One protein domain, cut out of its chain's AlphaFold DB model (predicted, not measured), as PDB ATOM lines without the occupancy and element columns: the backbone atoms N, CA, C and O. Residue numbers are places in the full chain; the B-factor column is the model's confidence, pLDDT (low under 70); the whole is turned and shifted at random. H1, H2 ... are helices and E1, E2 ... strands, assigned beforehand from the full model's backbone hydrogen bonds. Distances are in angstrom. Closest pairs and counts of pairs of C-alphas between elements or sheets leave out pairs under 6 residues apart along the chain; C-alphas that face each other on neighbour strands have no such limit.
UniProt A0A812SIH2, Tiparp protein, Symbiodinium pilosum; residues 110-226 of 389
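Overview. This is residues 110 to 226 of the 389 residues of the protein "Tiparp protein" of Symbiodinium pilosum (UniProt A0A812SIH2). Two small lobes sit one after the other along the longest axis, each a three-stranded sheet with a short helix at its margin and another helix after its strand hairpin. The first lobe holds E1, H1, E2, E3 and H2, the second E4, H3, E5, E6 and H4; H4 lies between the lobes, near E1, and residues 165 to 175 run from one lobe to the other. The printed part has 117 residues, with four named helices and six named strands in the order E1 H1 E2 E3 H2 E4 H3 E5 E6 H4. The sheets, E1 - E2 - E3 and E4 - E5 - E6, are antiparallel; the class is mixed, helices and strands, with under half of the residues in named elements. The whole is compact, with a radius of gyration of the C-alphas of 14.6 A and spans of 40 by 27 by 27 A.

Along the chain. E1 is residues 110 to 112, beginning at C-alpha 110 (-156.384, 137.942, -17.109). H1 is residues 122 to 125, E2 145 to 148, 10.1 A long, and E3 153 to 156, 10.5 A. H2, residues 157 to 164, measures 10.2 A. E4, residues 176 to 180, measures 12.5 A and begins at C-alpha 176 (-153.637, 126.085, -4.270). H3 is residues 189 to 192, E5 207 to 211, 13.5 A long, and E6 216 to 219, 10.5 A. H4, residues 220 to 225, ends at C-alpha 225 (-149.274, 134.214, -16.349).

Arrangement. In the first sheet, N 111 and O 145 of E1 and E2 are 2.8 A apart, within hydrogen-bond range. In the hairpin E2 and E3, N 146 and O 155 are 2.9 A apart. H1 only grazes this sheet, with residues 122 to 124. H2 stands up from it over E3, at a height of 8.0 A over the sheet. With H2 and H4 this sheet makes two layers, helices on one face of a sheet. The closest C-alphas of E1 and H4, those of Gly 112 and Asp 220, are 6.3 A apart. H4 stands up from the second sheet over E6, at a height of 7.0 A. There N 178 and O 208 of E4 and E5 are 2.8 A apart, and N 209 and O 218 of the hairpin E5 and E6 2.9 A. H3 only grazes this sheet, with residues 189 to 191. Every O i to N i+4 pair is within hydrogen-bond range in H4, and 3 of 4 in H2; H1 and H3 are too short for such a pair.

Size, cuts and confidence. The C-alphas of Glu 127 and Arg 192, the two farthest apart, are 41.6 A apart. The printed part has no cut. The links H1 to E2, H2 to E4 and H3 to E5 are long. The mean pLDDT of the printed part is 80.3; 18 residues are under 70, namely 114 to 117, 164 to 166, 168 to 169, 171 to 174 and 181 to 185.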
ATOM      1  N   PRO A 110    -156.093 137.814 -18.529       81.00
ATOM      2  CA  PRO A 110    -156.384 137.942 -17.109       81.00
ATOM      3  C   PRO A 110    -156.614 139.400 -16.698       81.00
ATOM      4  O   PRO A 110    -155.737 140.244 -16.881       81.00
ATOM      5  N   LEU A 111    -157.762 139.699 -16.086       81.12
ATOM      6  CA  LEU A 111    -158.089 141.035 -15.563       81.12
ATOM      7  C   LEU A 111    -157.986 141.135 -14.029       81.12
ATOM      8  O   LEU A 111    -158.132 142.228 -13.474       81.12
ATOM      9  N   GLY A 112    -157.729 140.015 -13.342       73.81
ATOM     10  CA  GLY A 112    -157.713 139.936 -11.877       73.81
ATOM     11  C   GLY A 112    -159.078 140.245 -11.248       73.81
ATOM     12  O   GLY A 112    -160.119 140.131 -11.896       73.81
ATOM     13  N   THR A 113    -159.070 140.641  -9.973       74.31
ATOM     14  CA  THR A 113    -160.277 140.997  -9.194       74.31
ATOM     15  C   THR A 113    -160.596 142.501  -9.193       74.31
ATOM     16  O   THR A 113    -161.642 142.918  -8.703       74.31
ATOM     17  N   SER A 114    -159.711 143.344  -9.736       56.84
ATOM     18  CA  SER A 114    -159.718 144.804  -9.530       56.84
ATOM     19  C   SER A 114    -160.654 145.609 -10.448       56.84
ATOM     20  O   SER A 114    -160.709 146.831 -10.336       56.84
ATOM     21  N   ARG A 115    -161.383 144.962 -11.368       59.00
ATOM     22  CA  ARG A 115    -162.328 145.603 -12.312       59.00
ATOM     23  C   ARG A 115    -163.716 144.966 -12.243       59.00
ATOM     24  O   ARG A 115    -164.280 144.515 -13.237       59.00
ATOM     25  N   ASP A 116    -164.239 144.894 -11.032       63.41
ATOM     26  CA  ASP A 116    -165.496 144.237 -10.712       63.41
ATOM     27  C   ASP A 116    -166.694 145.191 -10.864       63.41
ATOM     28  O   ASP A 116    -167.054 145.927  -9.947       63.41
ATOM     29  N   ASN A 117    -167.295 145.202 -12.057       66.44
ATOM     30  CA  ASN A 117    -168.525 145.940 -12.363       66.44
ATOM     31  C   ASN A 117    -169.760 145.025 -12.500       66.44
ATOM     32  O   ASN A 117    -170.739 145.406 -13.140       66.44
ATOM     33  N   GLY A 118    -169.736 143.822 -11.909       77.06
ATOM     34  CA  GLY A 118    -170.868 142.889 -11.961       77.06
ATOM     35  C   GLY A 118    -171.050 142.175 -13.306       77.06
ATOM     36  O   GLY A 118    -172.180 142.015 -13.768       77.06
ATOM     37  N   TRP A 119    -169.952 141.721 -13.910       88.38
ATOM     38  CA  TRP A 119    -169.918 140.939 -15.152       88.38
ATOM     39  C   TRP A 119    -170.516 139.526 -14.983       88.38
ATOM     40  O   TRP A 119    -170.701 139.051 -13.862       88.38
ATOM     41  N   GLY A 120    -170.846 138.846 -16.084       89.69
ATOM     42  CA  GLY A 120    -171.352 137.468 -16.078       89.69
ATOM     43  C   GLY A 120    -170.385 136.525 -16.788       89.69
ATOM     44  O   GLY A 120    -169.882 136.860 -17.850       89.69
ATOM     45  N   CYS A 121    -170.136 135.335 -16.232       92.00
ATOM     46  CA  CYS A 121    -169.305 134.321 -16.889       92.00
ATOM     47  C   CYS A 121    -170.053 133.699 -18.071       92.00
ATOM     48  O   CYS A 121    -171.096 133.076 -17.869       92.00
ATOM     49  N   ASP A 122    -169.547 133.829 -19.292       91.69
ATOM     50  CA  ASP A 122    -170.201 133.357 -20.521       91.69
ATOM     51  C   ASP A 122    -170.191 131.841 -20.679       91.69
ATOM     52  O   ASP A 122    -171.038 131.295 -21.380       91.69
ATOM     53  N   GLY A 123    -169.363 131.144 -19.894       87.62
ATOM     54  CA  GLY A 123    -169.498 129.699 -19.682       87.62
ATOM     55  C   GLY A 123    -170.893 129.267 -19.210       87.62
ATOM     56  O   GLY A 123    -171.271 128.124 -19.415       87.62
ATOM     57  N   ARG A 124    -171.709 130.169 -18.636       90.12
ATOM     58  CA  ARG A 124    -173.117 129.885 -18.286       90.12
ATOM     59  C   ARG A 124    -173.989 129.528 -19.492       90.12
ATOM     60  O   ARG A 124    -174.977 128.826 -19.324       90.12
ATOM     61  N   SER A 125    -173.626 130.036 -20.668       89.06
ATOM     62  CA  SER A 125    -174.330 129.810 -21.930       89.06
ATOM     63  C   SER A 125    -173.717 128.661 -22.733       89.06
ATOM     64  O   SER A 125    -174.150 128.395 -23.850       89.06
ATOM     65  N   GLU A 126    -172.678 128.014 -22.202       83.75
ATOM     66  CA  GLU A 126    -172.070 126.840 -22.808       83.75
ATOM     67  C   GLU A 126    -172.681 125.559 -22.243       83.75
ATOM     68  O   GLU A 126    -173.220 125.521 -21.137       83.75
ATOM     69  N   GLU A 127    -172.556 124.484 -23.013       74.75
ATOM     70  CA  GLU A 127    -172.843 123.128 -22.561       74.75
ATOM     71  C   GLU A 127    -172.042 122.794 -21.289       74.75
ATOM     72  O   GLU A 127    -170.843 123.071 -21.202       74.75
ATOM     73  N   GLY A 128    -172.724 122.265 -20.271       74.94
ATOM     74  CA  GLY A 128    -172.172 122.062 -18.926       74.94
ATOM     75  C   GLY A 128    -172.269 123.277 -17.990       74.94
ATOM     76  O   GLY A 128    -172.083 123.126 -16.782       74.94
ATOM     77  N   GLY A 129    -172.621 124.457 -18.509       86.06
ATOM     78  CA  GLY A 129    -172.825 125.677 -17.735       86.06
ATOM     79  C   GLY A 129    -171.556 126.235 -17.079       86.06
ATOM     80  O   GLY A 129    -170.427 125.786 -17.284       86.06
ATOM     81  N   CYS A 130    -171.732 127.267 -16.249       88.38
ATOM     82  CA  CYS A 130    -170.617 127.874 -15.535       88.38
ATOM     83  C   CYS A 130    -170.151 126.966 -14.387       88.38
ATOM     84  O   CYS A 130    -170.925 126.655 -13.484       88.38
ATOM     85  N   ALA A 131    -168.857 126.649 -14.332       83.50
ATOM     86  CA  ALA A 131    -168.263 125.844 -13.260       83.50
ATOM     87  C   ALA A 131    -168.292 126.513 -11.873       83.50
ATOM     88  O   ALA A 131    -168.243 125.840 -10.843       83.50
ATOM     89  N   SER A 132    -168.417 127.842 -11.825       86.25
ATOM     90  CA  SER A 132    -168.701 128.585 -10.585       86.25
ATOM     91  C   SER A 132    -170.196 128.699 -10.280       86.25
ATOM     92  O   SER A 132    -170.562 129.375  -9.325       86.25
ATOM     93  N   LYS A 133    -171.059 128.045 -11.070       89.62
ATOM     94  CA  LYS A 133    -172.527 128.079 -10.969       89.62
ATOM     95  C   LYS A 133    -173.126 129.484 -11.119       89.62
ATOM     96  O   LYS A 133    -174.212 129.751 -10.615       89.62
ATOM     97  N   ILE A 134    -172.425 130.376 -11.823       90.06
ATOM     98  CA  ILE A 134    -172.914 131.722 -12.136       90.06
ATOM     99  C   ILE A 134    -174.031 131.605 -13.173       90.06
ATOM    100  O   ILE A 134    -173.813 131.053 -14.251       90.06
ATOM    101  N   THR A 135    -175.204 132.154 -12.867       90.38
ATOM    102  CA  THR A 135    -176.381 132.114 -13.755       90.38
ATOM    103  C   THR A 135    -176.714 133.465 -14.383       90.38
ATOM    104  O   THR A 135    -177.466 133.524 -15.351       90.38
ATOM    105  N   GLY A 136    -176.134 134.557 -13.882       85.81
ATOM    106  CA  GLY A 136    -176.406 135.904 -14.377       85.81
ATOM    107  C   GLY A 136    -175.367 136.935 -13.945       85.81
ATOM    108  O   GLY A 136    -174.297 136.600 -13.436       85.81
ATOM    109  N   PHE A 137    -175.688 138.207 -14.166       85.88
ATOM    110  CA  PHE A 137    -174.849 139.344 -13.781       85.88
ATOM    111  C   PHE A 137    -174.873 139.584 -12.261       85.88
ATOM    112  O   PHE A 137    -175.762 139.104 -11.559       85.88
ATOM    113  N   ARG A 138    -173.906 140.368 -11.754       84.56
ATOM    114  CA  ARG A 138    -173.768 140.761 -10.327       84.56
ATOM    115  C   ARG A 138    -173.470 139.624  -9.331       84.56
ATOM    116  O   ARG A 138    -173.507 139.854  -8.127       84.56
ATOM    117  N   GLN A 139    -173.134 138.427  -9.809       85.50
ATOM    118  CA  GLN A 139    -172.733 137.278  -8.976       85.50
ATOM    119  C   GLN A 139    -171.204 137.113  -8.870       85.50
ATOM    120  O   GLN A 139    -170.717 136.171  -8.254       85.50
ATOM    121  N   THR A 140    -170.438 138.014  -9.484       86.12
ATOM    122  CA  THR A 140    -168.990 137.884  -9.723       86.12
ATOM    123  C   THR A 140    -168.131 138.734  -8.795       86.12
ATOM    124  O   THR A 140    -166.953 138.967  -9.080       86.12
ATOM    125  N   LYS A 141    -168.703 139.186  -7.670       84.56
ATOM    126  CA  LYS A 141    -168.021 140.141  -6.802       84.56
ATOM    127  C   LYS A 141    -166.709 139.565  -6.262       84.56
ATOM    128  O   LYS A 141    -166.724 138.518  -5.620       84.56
ATOM    129  N   GLY A 142    -165.589 140.246  -6.506       77.94
ATOM    130  CA  GLY A 142    -164.252 139.811  -6.078       77.94
ATOM    131  C   GLY A 142    -163.712 138.554  -6.777       77.94
ATOM    132  O   GLY A 142    -162.720 137.989  -6.321       77.94
ATOM    133  N   MET A 143    -164.338 138.102  -7.868       82.81
ATOM    134  CA  MET A 143    -163.859 136.962  -8.653       82.81
ATOM    135  C   MET A 143    -162.820 137.389  -9.691       82.81
ATOM    136  O   MET A 143    -162.931 138.458 -10.292       82.81
ATOM    137  N   ASN A 144    -161.845 136.517  -9.962       82.31
ATOM    138  CA  ASN A 144    -160.956 136.697 -11.107       82.31
ATOM    139  C   ASN A 144    -161.748 136.600 -12.418       82.31
ATOM    140  O   ASN A 144    -162.540 135.667 -12.611       82.31
ATOM    141  N   ARG A 145    -161.488 137.547 -13.320       86.88
ATOM    142  CA  ARG A 145    -162.105 137.640 -14.646       86.88
ATOM    143  C   ARG A 145    -161.075 137.389 -15.743       86.88
ATOM    144  O   ARG A 145    -159.994 137.976 -15.717       86.88
ATOM    145  N   PHE A 146    -161.436 136.561 -16.719       87.81
ATOM    146  CA  PHE A 146    -160.613 136.236 -17.883       87.81
ATOM    147  C   PHE A 146    -161.364 136.608 -19.150       87.81
ATOM    148  O   PHE A 146    -162.399 136.008 -19.432       87.81
ATOM    149  N   ARG A 147    -160.860 137.589 -19.893       89.38
ATOM    150  CA  ARG A 147    -161.607 138.249 -20.959       89.38
ATOM    151  C   ARG A 147    -160.970 138.074 -22.326       89.38
ATOM    152  O   ARG A 147    -159.798 138.372 -22.515       89.38
ATOM    153  N   CYS A 148    -161.764 137.676 -23.307       89.94
ATOM    154  CA  CYS A 148    -161.415 137.772 -24.716       89.94
ATOM    155  C   CYS A 148    -162.009 139.070 -25.247       89.94
ATOM    156  O   CYS A 148    -163.221 139.175 -25.443       89.94
ATOM    157  N   GLU A 149    -161.147 140.052 -25.500       89.88
ATOM    158  CA  GLU A 149    -161.582 141.361 -25.997       89.88
ATOM    159  C   GLU A 149    -162.222 141.268 -27.387       89.88
ATOM    160  O   GLU A 149    -163.157 142.001 -27.686       89.88
ATOM    161  N   ARG A 150    -161.775 140.321 -28.225       91.69
ATOM    162  CA  ARG A 150    -162.307 140.142 -29.586       91.69
ATOM    163  C   ARG A 150    -163.746 139.638 -29.613       91.69
ATOM    164  O   ARG A 150    -164.475 139.938 -30.548       91.69
ATOM    165  N   CYS A 151    -164.125 138.813 -28.641       90.56
ATOM    166  CA  CYS A 151    -165.433 138.162 -28.615       90.56
ATOM    167  C   CYS A 151    -166.377 138.739 -27.565       90.56
ATOM    168  O   CYS A 151    -167.478 138.212 -27.451       90.56
ATOM    169  N   ASP A 152    -165.942 139.745 -26.796       90.31
ATOM    170  CA  ASP A 152    -166.660 140.214 -25.606       90.31
ATOM    171  C   ASP A 152    -167.061 139.031 -24.706       90.31
ATOM    172  O   ASP A 152    -168.222 138.851 -24.358       90.31
ATOM    173  N   PHE A 153    -166.088 138.157 -24.428       89.75
ATOM    174  CA  PHE A 153    -166.332 136.871 -23.780       89.75
ATOM    175  C   PHE A 153    -165.538 136.750 -22.483       89.75
ATOM    176  O   PHE A 153    -164.322 136.938 -22.487       89.75
ATOM    177  N   ASP A 154    -166.206 136.376 -21.399       90.88
ATOM    178  CA  ASP A 154    -165.649 136.323 -20.055       90.88
ATOM    179  C   ASP A 154    -165.778 134.939 -19.408       90.88
ATOM    180  O   ASP A 154    -166.866 134.384 -19.262       90.88
ATOM    181  N   TYR A 155    -164.667 134.410 -18.897       89.62
ATOM    182  CA  TYR A 155    -164.672 133.276 -17.977       89.62
ATOM    183  C   TYR A 155    -164.369 133.699 -16.543       89.62
ATOM    184  O   TYR A 155    -163.523 134.551 -16.269       89.62
ATOM    185  N   CYS A 156    -165.047 133.030 -15.610       88.75
ATOM    186  CA  CYS A 156    -164.602 132.944 -14.225       88.75
ATOM    187  C   CYS A 156    -163.396 132.034 -14.085       88.75
ATOM    188  O   CYS A 156    -163.136 131.191 -14.938       88.75
ATOM    189  N   GLU A 157    -162.704 132.175 -12.960       83.56
ATOM    190  CA  GLU A 157    -161.529 131.378 -12.631       83.56
ATOM    191  C   GLU A 157    -161.731 129.882 -12.812       83.56
ATOM    192  O   GLU A 157    -160.925 129.253 -13.483       83.56
ATOM    193  N   LYS A 158    -162.826 129.313 -12.299       81.50
ATOM    194  CA  LYS A 158    -163.083 127.877 -12.465       81.50
ATOM    195  C   LYS A 158    -163.260 127.489 -13.930       81.50
ATOM    196  O   LYS A 158    -162.716 126.480 -14.345       81.50
ATOM    197  N   CYS A 159    -163.974 128.290 -14.723       82.69
ATOM    198  CA  CYS A 159    -164.125 128.031 -16.158       82.69
ATOM    199  C   CYS A 159    -162.799 128.183 -16.913       82.69
ATOM    200  O   CYS A 159    -162.539 127.405 -17.820       82.69
ATOM    201  N   TYR A 160    -161.958 129.148 -16.535       80.44
ATOM    202  CA  TYR A 160    -160.636 129.333 -17.131       80.44
ATOM    203  C   TYR A 160    -159.688 128.180 -16.776       80.44
ATOM    204  O   TYR A 160    -159.080 127.596 -17.667       80.44
ATOM    205  N   LEU A 161    -159.617 127.797 -15.496       74.75
ATOM    206  CA  LEU A 161    -158.798 126.677 -15.019       74.75
ATOM    207  C   LEU A 161    -159.257 125.340 -15.605       74.75
ATOM    208  O   LEU A 161    -158.423 124.523 -15.968       74.75
ATOM    209  N   LEU A 162    -160.563 125.145 -15.800       70.75
ATOM    210  CA  LEU A 162    -161.098 124.013 -16.563       70.75
ATOM    211  C   LEU A 162    -160.720 124.028 -18.049       70.75
ATOM    212  O   LEU A 162    -161.168 123.151 -18.769       70.75
ATOM    213  N   ARG A 163    -160.001 125.030 -18.561       70.19
ATOM    214  CA  ARG A 163    -159.518 125.056 -19.952       70.19
ATOM    215  C   ARG A 163    -157.995 125.091 -20.048       70.19
ATOM    216  O   ARG A 163    -157.452 124.659 -21.057       70.19
ATOM    217  N   THR A 164    -157.317 125.588 -19.015       67.44
ATOM    218  CA  THR A 164    -155.847 125.655 -18.925       67.44
ATOM    219  C   THR A 164    -155.224 124.581 -18.040       67.44
ATOM    220  O   THR A 164    -154.004 124.507 -17.947       67.44
ATOM    221  N   GLY A 165    -156.061 123.830 -17.323       64.06
ATOM    222  CA  GLY A 165    -155.702 122.940 -16.222       64.06
ATOM    223  C   GLY A 165    -155.079 123.619 -15.012       64.06
ATOM    224  O   GLY A 165    -155.025 124.849 -14.890       64.06
ATOM    225  N   ALA A 166    -154.644 122.759 -14.090       62.97
ATOM    226  CA  ALA A 166    -154.004 123.146 -12.844       62.97
ATOM    227  C   ALA A 166    -152.645 123.810 -13.096       62.97
ATOM    228  O   ALA A 166    -151.910 123.466 -14.027       62.97
ATOM    229  N   LYS A 167    -152.313 124.782 -12.246       72.00
ATOM    230  CA  LYS A 167    -151.071 125.538 -12.364       72.00
ATOM    231  C   LYS A 167    -149.995 125.023 -11.420       72.00
ATOM    232  O   LYS A 167    -150.264 124.788 -10.243       72.00
ATOM    233  N   VAL A 168    -148.804 124.900 -12.005       66.88
ATOM    234  CA  VAL A 168    -147.478 124.596 -11.441       66.88
ATOM    235  C   VAL A 168    -146.973 125.501 -10.352       66.88
ATOM    236  O   VAL A 168    -147.212 126.679 -10.507       66.88
ATOM    237  N   CYS A 169    -146.145 125.077  -9.401       68.38
ATOM    238  CA  CYS A 169    -144.925 125.826  -9.102       68.38
ATOM    239  C   CYS A 169    -143.775 125.374 -10.026       68.38
ATOM    240  O   CYS A 169    -143.919 124.420 -10.793       68.38
ATOM    241  N   LEU A 170    -142.601 126.004  -9.908       70.88
ATOM    242  CA  LEU A 170    -141.406 125.652 -10.695       70.88
ATOM    243  C   LEU A 170    -140.912 124.207 -10.495       70.88
ATOM    244  O   LEU A 170    -140.232 123.681 -11.367       70.88
ATOM    245  N   ASN A 171    -141.273 123.569  -9.380       60.12
ATOM    246  CA  ASN A 171    -140.926 122.177  -9.074       60.12
ATOM    247  C   ASN A 171    -142.027 121.180  -9.478       60.12
ATOM    248  O   ASN A 171    -141.971 120.020  -9.092       60.12
ATOM    249  N   GLY A 172    -143.063 121.616 -10.200       58.88
ATOM    250  CA  GLY A 172    -144.130 120.721 -10.651       58.88
ATOM    251  C   GLY A 172    -145.241 120.453  -9.629       58.88
ATOM    252  O   GLY A 172    -146.154 119.685  -9.925       58.88
ATOM    253  N   HIS A 173    -145.216 121.083  -8.450       62.81
ATOM    254  CA  HIS A 173    -146.240 120.893  -7.416       62.81
ATOM    255  C   HIS A 173    -147.474 121.785  -7.646       62.81
ATOM    256  O   HIS A 173    -147.304 122.941  -8.035       62.81
ATOM    257  N   PRO A 174    -148.700 121.320  -7.336       68.19
ATOM    258  CA  PRO A 174    -149.923 122.114  -7.476       68.19
ATOM    259  C   PRO A 174    -149.898 123.436  -6.695       68.19
ATOM    260  O   PRO A 174    -149.566 123.456  -5.509       68.19
ATOM    261  N   LEU A 175    -150.325 124.530  -7.334       76.38
ATOM    262  CA  LEU A 175    -150.652 125.778  -6.642       76.38
ATOM    263  C   LEU A 175    -152.107 125.783  -6.182       76.38
ATOM    264  O   LEU A 175    -153.030 125.668  -6.991       76.38
ATOM    265  N   VAL A 176    -152.310 125.973  -4.878       77.81
ATOM    266  CA  VAL A 176    -153.637 126.085  -4.270       77.81
ATOM    267  C   VAL A 176    -154.022 127.550  -4.052       77.81
ATOM    268  O   VAL A 176    -153.195 128.350  -3.598       77.81
ATOM    269  N   PRO A 177    -155.269 127.947  -4.361       81.56
ATOM    270  CA  PRO A 177    -155.744 129.295  -4.088       81.56
ATOM    271  C   PRO A 177    -156.033 129.466  -2.590       81.56
ATOM    272  O   PRO A 177    -156.868 128.761  -2.029       81.56
ATOM    273  N   LEU A 178    -155.403 130.453  -1.952       79.56
ATOM    274  CA  LEU A 178    -155.663 130.832  -0.556       79.56
ATOM    275  C   LEU A 178    -156.654 132.003  -0.417       79.56
ATOM    276  O   LEU A 178    -156.987 132.412   0.695       79.56
ATOM    277  N   GLY A 179    -157.131 132.549  -1.540       73.56
ATOM    278  CA  GLY A 179    -157.994 133.730  -1.572       73.56
ATOM    279  C   GLY A 179    -157.259 135.017  -1.183       73.56
ATOM    280  O   GLY A 179    -156.025 135.077  -1.183       73.56
ATOM    281  N   THR A 180    -158.016 136.071  -0.871       70.69
ATOM    282  CA  THR A 180    -157.470 137.326  -0.346       70.69
ATOM    283  C   THR A 180    -157.090 137.121   1.118       70.69
ATOM    284  O   THR A 180    -157.935 137.058   2.011       70.69
ATOM    285  N   THR A 181    -155.796 136.944   1.379       58.94
ATOM    286  CA  THR A 181    -155.324 136.636   2.732       58.94
ATOM    287  C   THR A 181    -155.551 137.816   3.675       58.94
ATOM    288  O   THR A 181    -155.402 138.974   3.284       58.94
ATOM    289  N   ARG A 182    -155.854 137.528   4.951       56.38
ATOM    290  CA  ARG A 182    -155.819 138.533   6.035       56.38
ATOM    291  C   ARG A 182    -154.417 139.097   6.267       56.38
ATOM    292  O   ARG A 182    -154.303 140.136   6.893       56.38
ATOM    293  N   ASP A 183    -153.401 138.389   5.782       61.00
ATOM    294  CA  ASP A 183    -151.987 138.717   5.892       61.00
ATOM    295  C   ASP A 183    -151.588 139.846   4.920       61.00
ATOM    296  O   ASP A 183    -151.917 139.804   3.729       61.00
ATOM    297  N   ASN A 184    -150.917 140.879   5.433       62.38
ATOM    298  CA  ASN A 184    -150.902 142.225   4.840       62.38
ATOM    299  C   ASN A 184    -149.701 142.486   3.916       62.38
ATOM    300  O   ASN A 184    -149.575 143.601   3.402       62.38
ATOM    301  N   GLY A 185    -148.792 141.522   3.759       69.31
ATOM    302  CA  GLY A 185    -147.476 141.777   3.168       69.31
ATOM    303  C   GLY A 185    -146.684 140.519   2.843       69.31
ATOM    304  O   GLY A 185    -145.524 140.404   3.227       69.31
ATOM    305  N   TRP A 186    -147.296 139.571   2.135       84.69
ATOM    306  CA  TRP A 186    -146.570 138.431   1.579       84.69
ATOM    307  C   TRP A 186    -145.853 138.834   0.282       84.69
ATOM    308  O   TRP A 186    -146.303 139.730  -0.436       84.69
ATOM    309  N   THR A 187    -144.729 138.188  -0.020       88.88
ATOM    310  CA  THR A 187    -143.955 138.457  -1.239       88.88
ATOM    311  C   THR A 187    -144.261 137.404  -2.288       88.88
ATOM    312  O   THR A 187    -144.153 136.219  -2.011       88.88
ATOM    313  N   CYS A 188    -144.641 137.840  -3.486       90.38
ATOM    314  CA  CYS A 188    -144.742 136.973  -4.653       90.38
ATOM    315  C   CYS A 188    -143.339 136.484  -5.020       90.38
ATOM    316  O   CYS A 188    -142.461 137.317  -5.254       90.38
ATOM    317  N   ASP A 189    -143.115 135.176  -5.122       90.31
ATOM    318  CA  ASP A 189    -141.779 134.637  -5.389       90.31
ATOM    319  C   ASP A 189    -141.243 135.037  -6.759       90.31
ATOM    320  O   ASP A 189    -140.039 135.240  -6.898       90.31
ATOM    321  N   ASN A 190    -142.111 135.327  -7.735       87.81
ATOM    322  CA  ASN A 190    -141.668 135.935  -8.993       87.81
ATOM    323  C   ASN A 190    -140.932 137.272  -8.790       87.81
ATOM    324  O   ASN A 190    -140.136 137.641  -9.645       87.81
ATOM    325  N   ALA A 191    -141.142 137.996  -7.681       90.50
ATOM    326  CA  ALA A 191    -140.381 139.209  -7.362       90.50
ATOM    327  C   ALA A 191    -138.895 138.925  -7.083       90.50
ATOM    328  O   ALA A 191    -138.070 139.822  -7.227       90.50
ATOM    329  N   ARG A 192    -138.568 137.695  -6.668       86.31
ATOM    330  CA  ARG A 192    -137.206 137.228  -6.376       86.31
ATOM    331  C   ARG A 192    -136.557 136.527  -7.572       86.31
ATOM    332  O   ARG A 192    -135.367 136.240  -7.537       86.31
ATOM    333  N   LEU A 193    -137.331 136.245  -8.620       80.69
ATOM    334  CA  LEU A 193    -136.869 135.605  -9.846       80.69
ATOM    335  C   LEU A 193    -136.551 136.653 -10.918       80.69
ATOM    336  O   LEU A 193    -137.140 137.734 -10.937       80.69
ATOM    337  N   GLY A 194    -135.697 136.298 -11.882       73.00
ATOM    338  CA  GLY A 194    -135.357 137.170 -13.018       73.00
ATOM    339  C   GLY A 194    -136.552 137.580 -13.895       73.00
ATOM    340  O   GLY A 194    -136.449 138.538 -14.653       73.00
ATOM    341  N   ILE A 195    -137.695 136.894 -13.770       76.56
ATOM    342  CA  ILE A 195    -138.948 137.215 -14.474       76.56
ATOM    343  C   ILE A 195    -139.752 138.363 -13.836       76.56
ATOM    344  O   ILE A 195    -140.609 138.937 -14.505       76.56
ATOM    345  N   GLY A 196    -139.491 138.708 -12.569       86.75
ATOM    346  CA  GLY A 196    -140.159 139.799 -11.857       86.75
ATOM    347  C   GLY A 196    -141.639 139.558 -11.508       86.75
ATOM    348  O   GLY A 196    -142.363 138.773 -12.127       86.75
ATOM    349  N   CYS A 197    -142.131 140.268 -10.486       89.38
ATOM    350  CA  CYS A 197    -143.544 140.241 -10.104       89.38
ATOM    351  C   CYS A 197    -144.354 141.260 -10.915       89.38
ATOM    352  O   CYS A 197    -144.079 142.454 -10.876       89.38
ATOM    353  N   LEU A 198    -145.433 140.805 -11.555       85.69
ATOM    354  CA  LEU A 198    -146.312 141.627 -12.402       85.69
ATOM    355  C   LEU A 198    -147.149 142.657 -11.631       85.69
ATOM    356  O   LEU A 198    -147.832 143.476 -12.240       85.69
ATOM    357  N   ARG A 199    -147.140 142.593 -10.299       85.19
ATOM    358  CA  ARG A 199    -147.771 143.579  -9.415       85.19
ATOM    359  C   ARG A 199    -146.767 144.480  -8.705       85.19
ATOM    360  O   ARG A 199    -147.160 145.159  -7.762       85.19
ATOM    361  N   ASP A 200    -145.486 144.448  -9.066       87.88
ATOM    362  CA  ASP A 200    -144.412 145.106  -8.302       87.88
ATOM    363  C   ASP A 200    -144.420 144.691  -6.820       87.88
ATOM    364  O   ASP A 200    -144.210 145.501  -5.920       87.88
ATOM    365  N   ASN A 201    -144.778 143.433  -6.549       85.62
ATOM    366  CA  ASN A 201    -144.978 142.899  -5.201       85.62
ATOM    367  C   ASN A 201    -146.067 143.612  -4.357       85.62
ATOM    368  O   ASN A 201    -146.120 143.453  -3.140       85.62
ATOM    369  N   LYS A 202    -146.985 144.363  -4.986       85.75
ATOM    370  CA  LYS A 202    -148.173 144.949  -4.338       85.75
ATOM    371  C   LYS A 202    -149.247 143.870  -4.153       85.75
ATOM    372  O   LYS A 202    -150.148 143.719  -4.977       85.75
ATOM    373  N   THR A 203    -149.132 143.092  -3.080       83.62
ATOM    374  CA  THR A 203    -149.948 141.889  -2.815       83.62
ATOM    375  C   THR A 203    -151.131 142.106  -1.865       83.62
ATOM    376  O   THR A 203    -151.951 141.207  -1.664       83.62
ATOM    377  N   LYS A 204    -151.275 143.306  -1.293       82.75
ATOM    378  CA  LYS A 204    -152.358 143.630  -0.354       82.75
ATOM    379  C   LYS A 204    -153.735 143.508  -1.016       82.75
ATOM    380  O   LYS A 204    -154.022 144.209  -1.982       82.75
ATOM    381  N   GLY A 205    -154.605 142.665  -0.452       77.38
ATOM    382  CA  GLY A 205    -155.973 142.457  -0.947       77.38
ATOM    383  C   GLY A 205    -156.061 141.675  -2.262       77.38
ATOM    384  O   GLY A 205    -157.107 141.689  -2.905       77.38
ATOM    385  N   ILE A 206    -154.975 141.009  -2.664       84.00
ATOM    386  CA  ILE A 206    -154.875 140.213  -3.889       84.00
ATOM    387  C   ILE A 206    -154.922 138.719  -3.549       84.00
ATOM    388  O   ILE A 206    -154.436 138.309  -2.494       84.00
ATOM    389  N   ASN A 207    -155.494 137.903  -4.442       81.56
ATOM    390  CA  ASN A 207    -155.491 136.449  -4.282       81.56
ATOM    391  C   ASN A 207    -154.053 135.903  -4.272       81.56
ATOM    392  O   ASN A 207    -153.251 136.224  -5.155       81.56
ATOM    393  N   ARG A 208    -153.755 135.071  -3.271       87.25
ATOM    394  CA  ARG A 208    -152.486 134.351  -3.120       87.25
ATOM    395  C   ARG A 208    -152.653 132.906  -3.572       87.25
ATOM    396  O   ARG A 208    -153.619 132.253  -3.181       87.25
ATOM    397  N   TYR A 209    -151.701 132.412  -4.352       86.94
ATOM    398  CA  TYR A 209    -151.652 131.030  -4.819       86.94
ATOM    399  C   TYR A 209    -150.371 130.405  -4.310       86.94
ATOM    400  O   TYR A 209    -149.296 130.886  -4.657       86.94
ATOM    401  N   ARG A 210    -150.486 129.382  -3.471       86.88
ATOM    402  CA  ARG A 210    -149.364 128.821  -2.722       86.88
ATOM    403  C   ARG A 210    -149.106 127.383  -3.130       86.88
ATOM    404  O   ARG A 210    -150.042 126.608  -3.277       86.88
ATOM    405  N   CYS A 211    -147.842 127.009  -3.246       82.75
ATOM    406  CA  CYS A 211    -147.421 125.622  -3.186       82.75
ATOM    407  C   CYS A 211    -147.198 125.248  -1.723       82.75
ATOM    408  O   CYS A 211    -146.316 125.798  -1.063       82.75
ATOM    409  N   GLU A 212    -147.969 124.292  -1.218       83.38
ATOM    410  CA  GLU A 212    -147.854 123.838   0.173       83.38
ATOM    411  C   GLU A 212    -146.575 123.028   0.430       83.38
ATOM    412  O   GLU A 212    -146.150 122.907   1.574       83.38
ATOM    413  N   GLN A 213    -145.935 122.512  -0.626       79.56
ATOM    414  CA  GLN A 213    -144.748 121.658  -0.523       79.56
ATOM    415  C   GLN A 213    -143.423 122.431  -0.541       79.56
ATOM    416  O   GLN A 213    -142.431 121.946  -0.010       79.56
ATOM    417  N   CYS A 214    -143.371 123.615  -1.161       81.31
ATOM    418  CA  CYS A 214    -142.111 124.350  -1.330       81.31
ATOM    419  C   CYS A 214    -142.216 125.869  -1.116       81.31
ATOM    420  O   CYS A 214    -141.409 126.600  -1.679       81.31
ATOM    421  N   ASP A 215    -143.205 126.336  -0.339       82.12
ATOM    422  CA  ASP A 215    -143.388 127.754   0.043       82.12
ATOM    423  C   ASP A 215    -143.336 128.730  -1.149       82.12
ATOM    424  O   ASP A 215    -142.806 129.827  -1.048       82.12
ATOM    425  N   PHE A 216    -143.851 128.300  -2.305       85.69
ATOM    426  CA  PHE A 216    -143.846 129.103  -3.526       85.69
ATOM    427  C   PHE A 216    -145.187 129.817  -3.684       85.69
ATOM    428  O   PHE A 216    -146.211 129.163  -3.887       85.69
ATOM    429  N   ASP A 217    -145.189 131.141  -3.594       89.06
ATOM    430  CA  ASP A 217    -146.367 131.994  -3.629       89.06
ATOM    431  C   ASP A 217    -146.403 132.888  -4.869       89.06
ATOM    432  O   ASP A 217    -145.510 133.699  -5.120       89.06
ATOM    433  N   LEU A 218    -147.510 132.844  -5.606       88.19
ATOM    434  CA  LEU A 218    -147.776 133.739  -6.725       88.19
ATOM    435  C   LEU A 218    -148.980 134.638  -6.463       88.19
ATOM    436  O   LEU A 218    -150.008 134.190  -5.955       88.19
ATOM    437  N   CYS A 219    -148.876 135.914  -6.854       88.56
ATOM    438  CA  CYS A 219    -150.035 136.821  -6.940       88.56
ATOM    439  C   CYS A 219    -150.946 136.426  -8.089       88.56
ATOM    440  O   CYS A 219    -150.484 135.780  -9.020       88.56
ATOM    441  N   ASP A 220    -152.213 136.827  -8.052       81.19
ATOM    442  CA  ASP A 220    -153.191 136.518  -9.100       81.19
ATOM    443  C   ASP A 220    -152.662 136.729 -10.524       81.19
ATOM    444  O   ASP A 220    -152.749 135.803 -11.315       81.19
ATOM    445  N   LEU A 221    -152.018 137.854 -10.844       80.44
ATOM    446  CA  LEU A 221    -151.468 138.113 -12.175       80.44
ATOM    447  C   LEU A 221    -150.277 137.204 -12.496       80.44
ATOM    448  O   LEU A 221    -150.180 136.697 -13.612       80.44
ATOM    449  N   CYS A 222    -149.373 136.978 -11.538       82.88
ATOM    450  CA  CYS A 222    -148.239 136.070 -11.728       82.88
ATOM    451  C   CYS A 222    -148.700 134.621 -11.872       82.88
ATOM    452  O   CYS A 222    -148.249 133.946 -12.785       82.88
ATOM    453  N   HIS A 223    -149.644 134.173 -11.047       80.81
ATOM    454  CA  HIS A 223    -150.309 132.880 -11.148       80.81
ATOM    455  C   HIS A 223    -151.022 132.761 -12.493       80.81
ATOM    456  O   HIS A 223    -150.852 131.780 -13.203       80.81
ATOM    457  N   GLN A 224    -151.754 133.790 -12.918       72.44
ATOM    458  CA  GLN A 224    -152.463 133.823 -14.196       72.44
ATOM    459  C   GLN A 224    -151.521 133.771 -15.403       72.44
ATOM    460  O   GLN A 224    -151.864 133.106 -16.377       72.44
ATOM    461  N   LYS A 225    -150.324 134.365 -15.326       71.38
ATOM    462  CA  LYS A 225    -149.274 134.214 -16.349       71.38
ATOM    463  C   LYS A 225    -148.370 132.999 -16.148       71.38
ATOM    464  O   LYS A 225    -147.559 132.712 -17.022       71.38
ATOM    465  N   HIS A 226    -148.484 132.293 -15.027       71.00
ATOM    466  CA  HIS A 226    -147.668 131.118 -14.793       71.00
ATOM    467  C   HIS A 226    -148.066 130.028 -15.780       71.00
ATOM    468  O   HIS A 226    -149.260 129.757 -15.978       71.00
TER     469      HIS A 226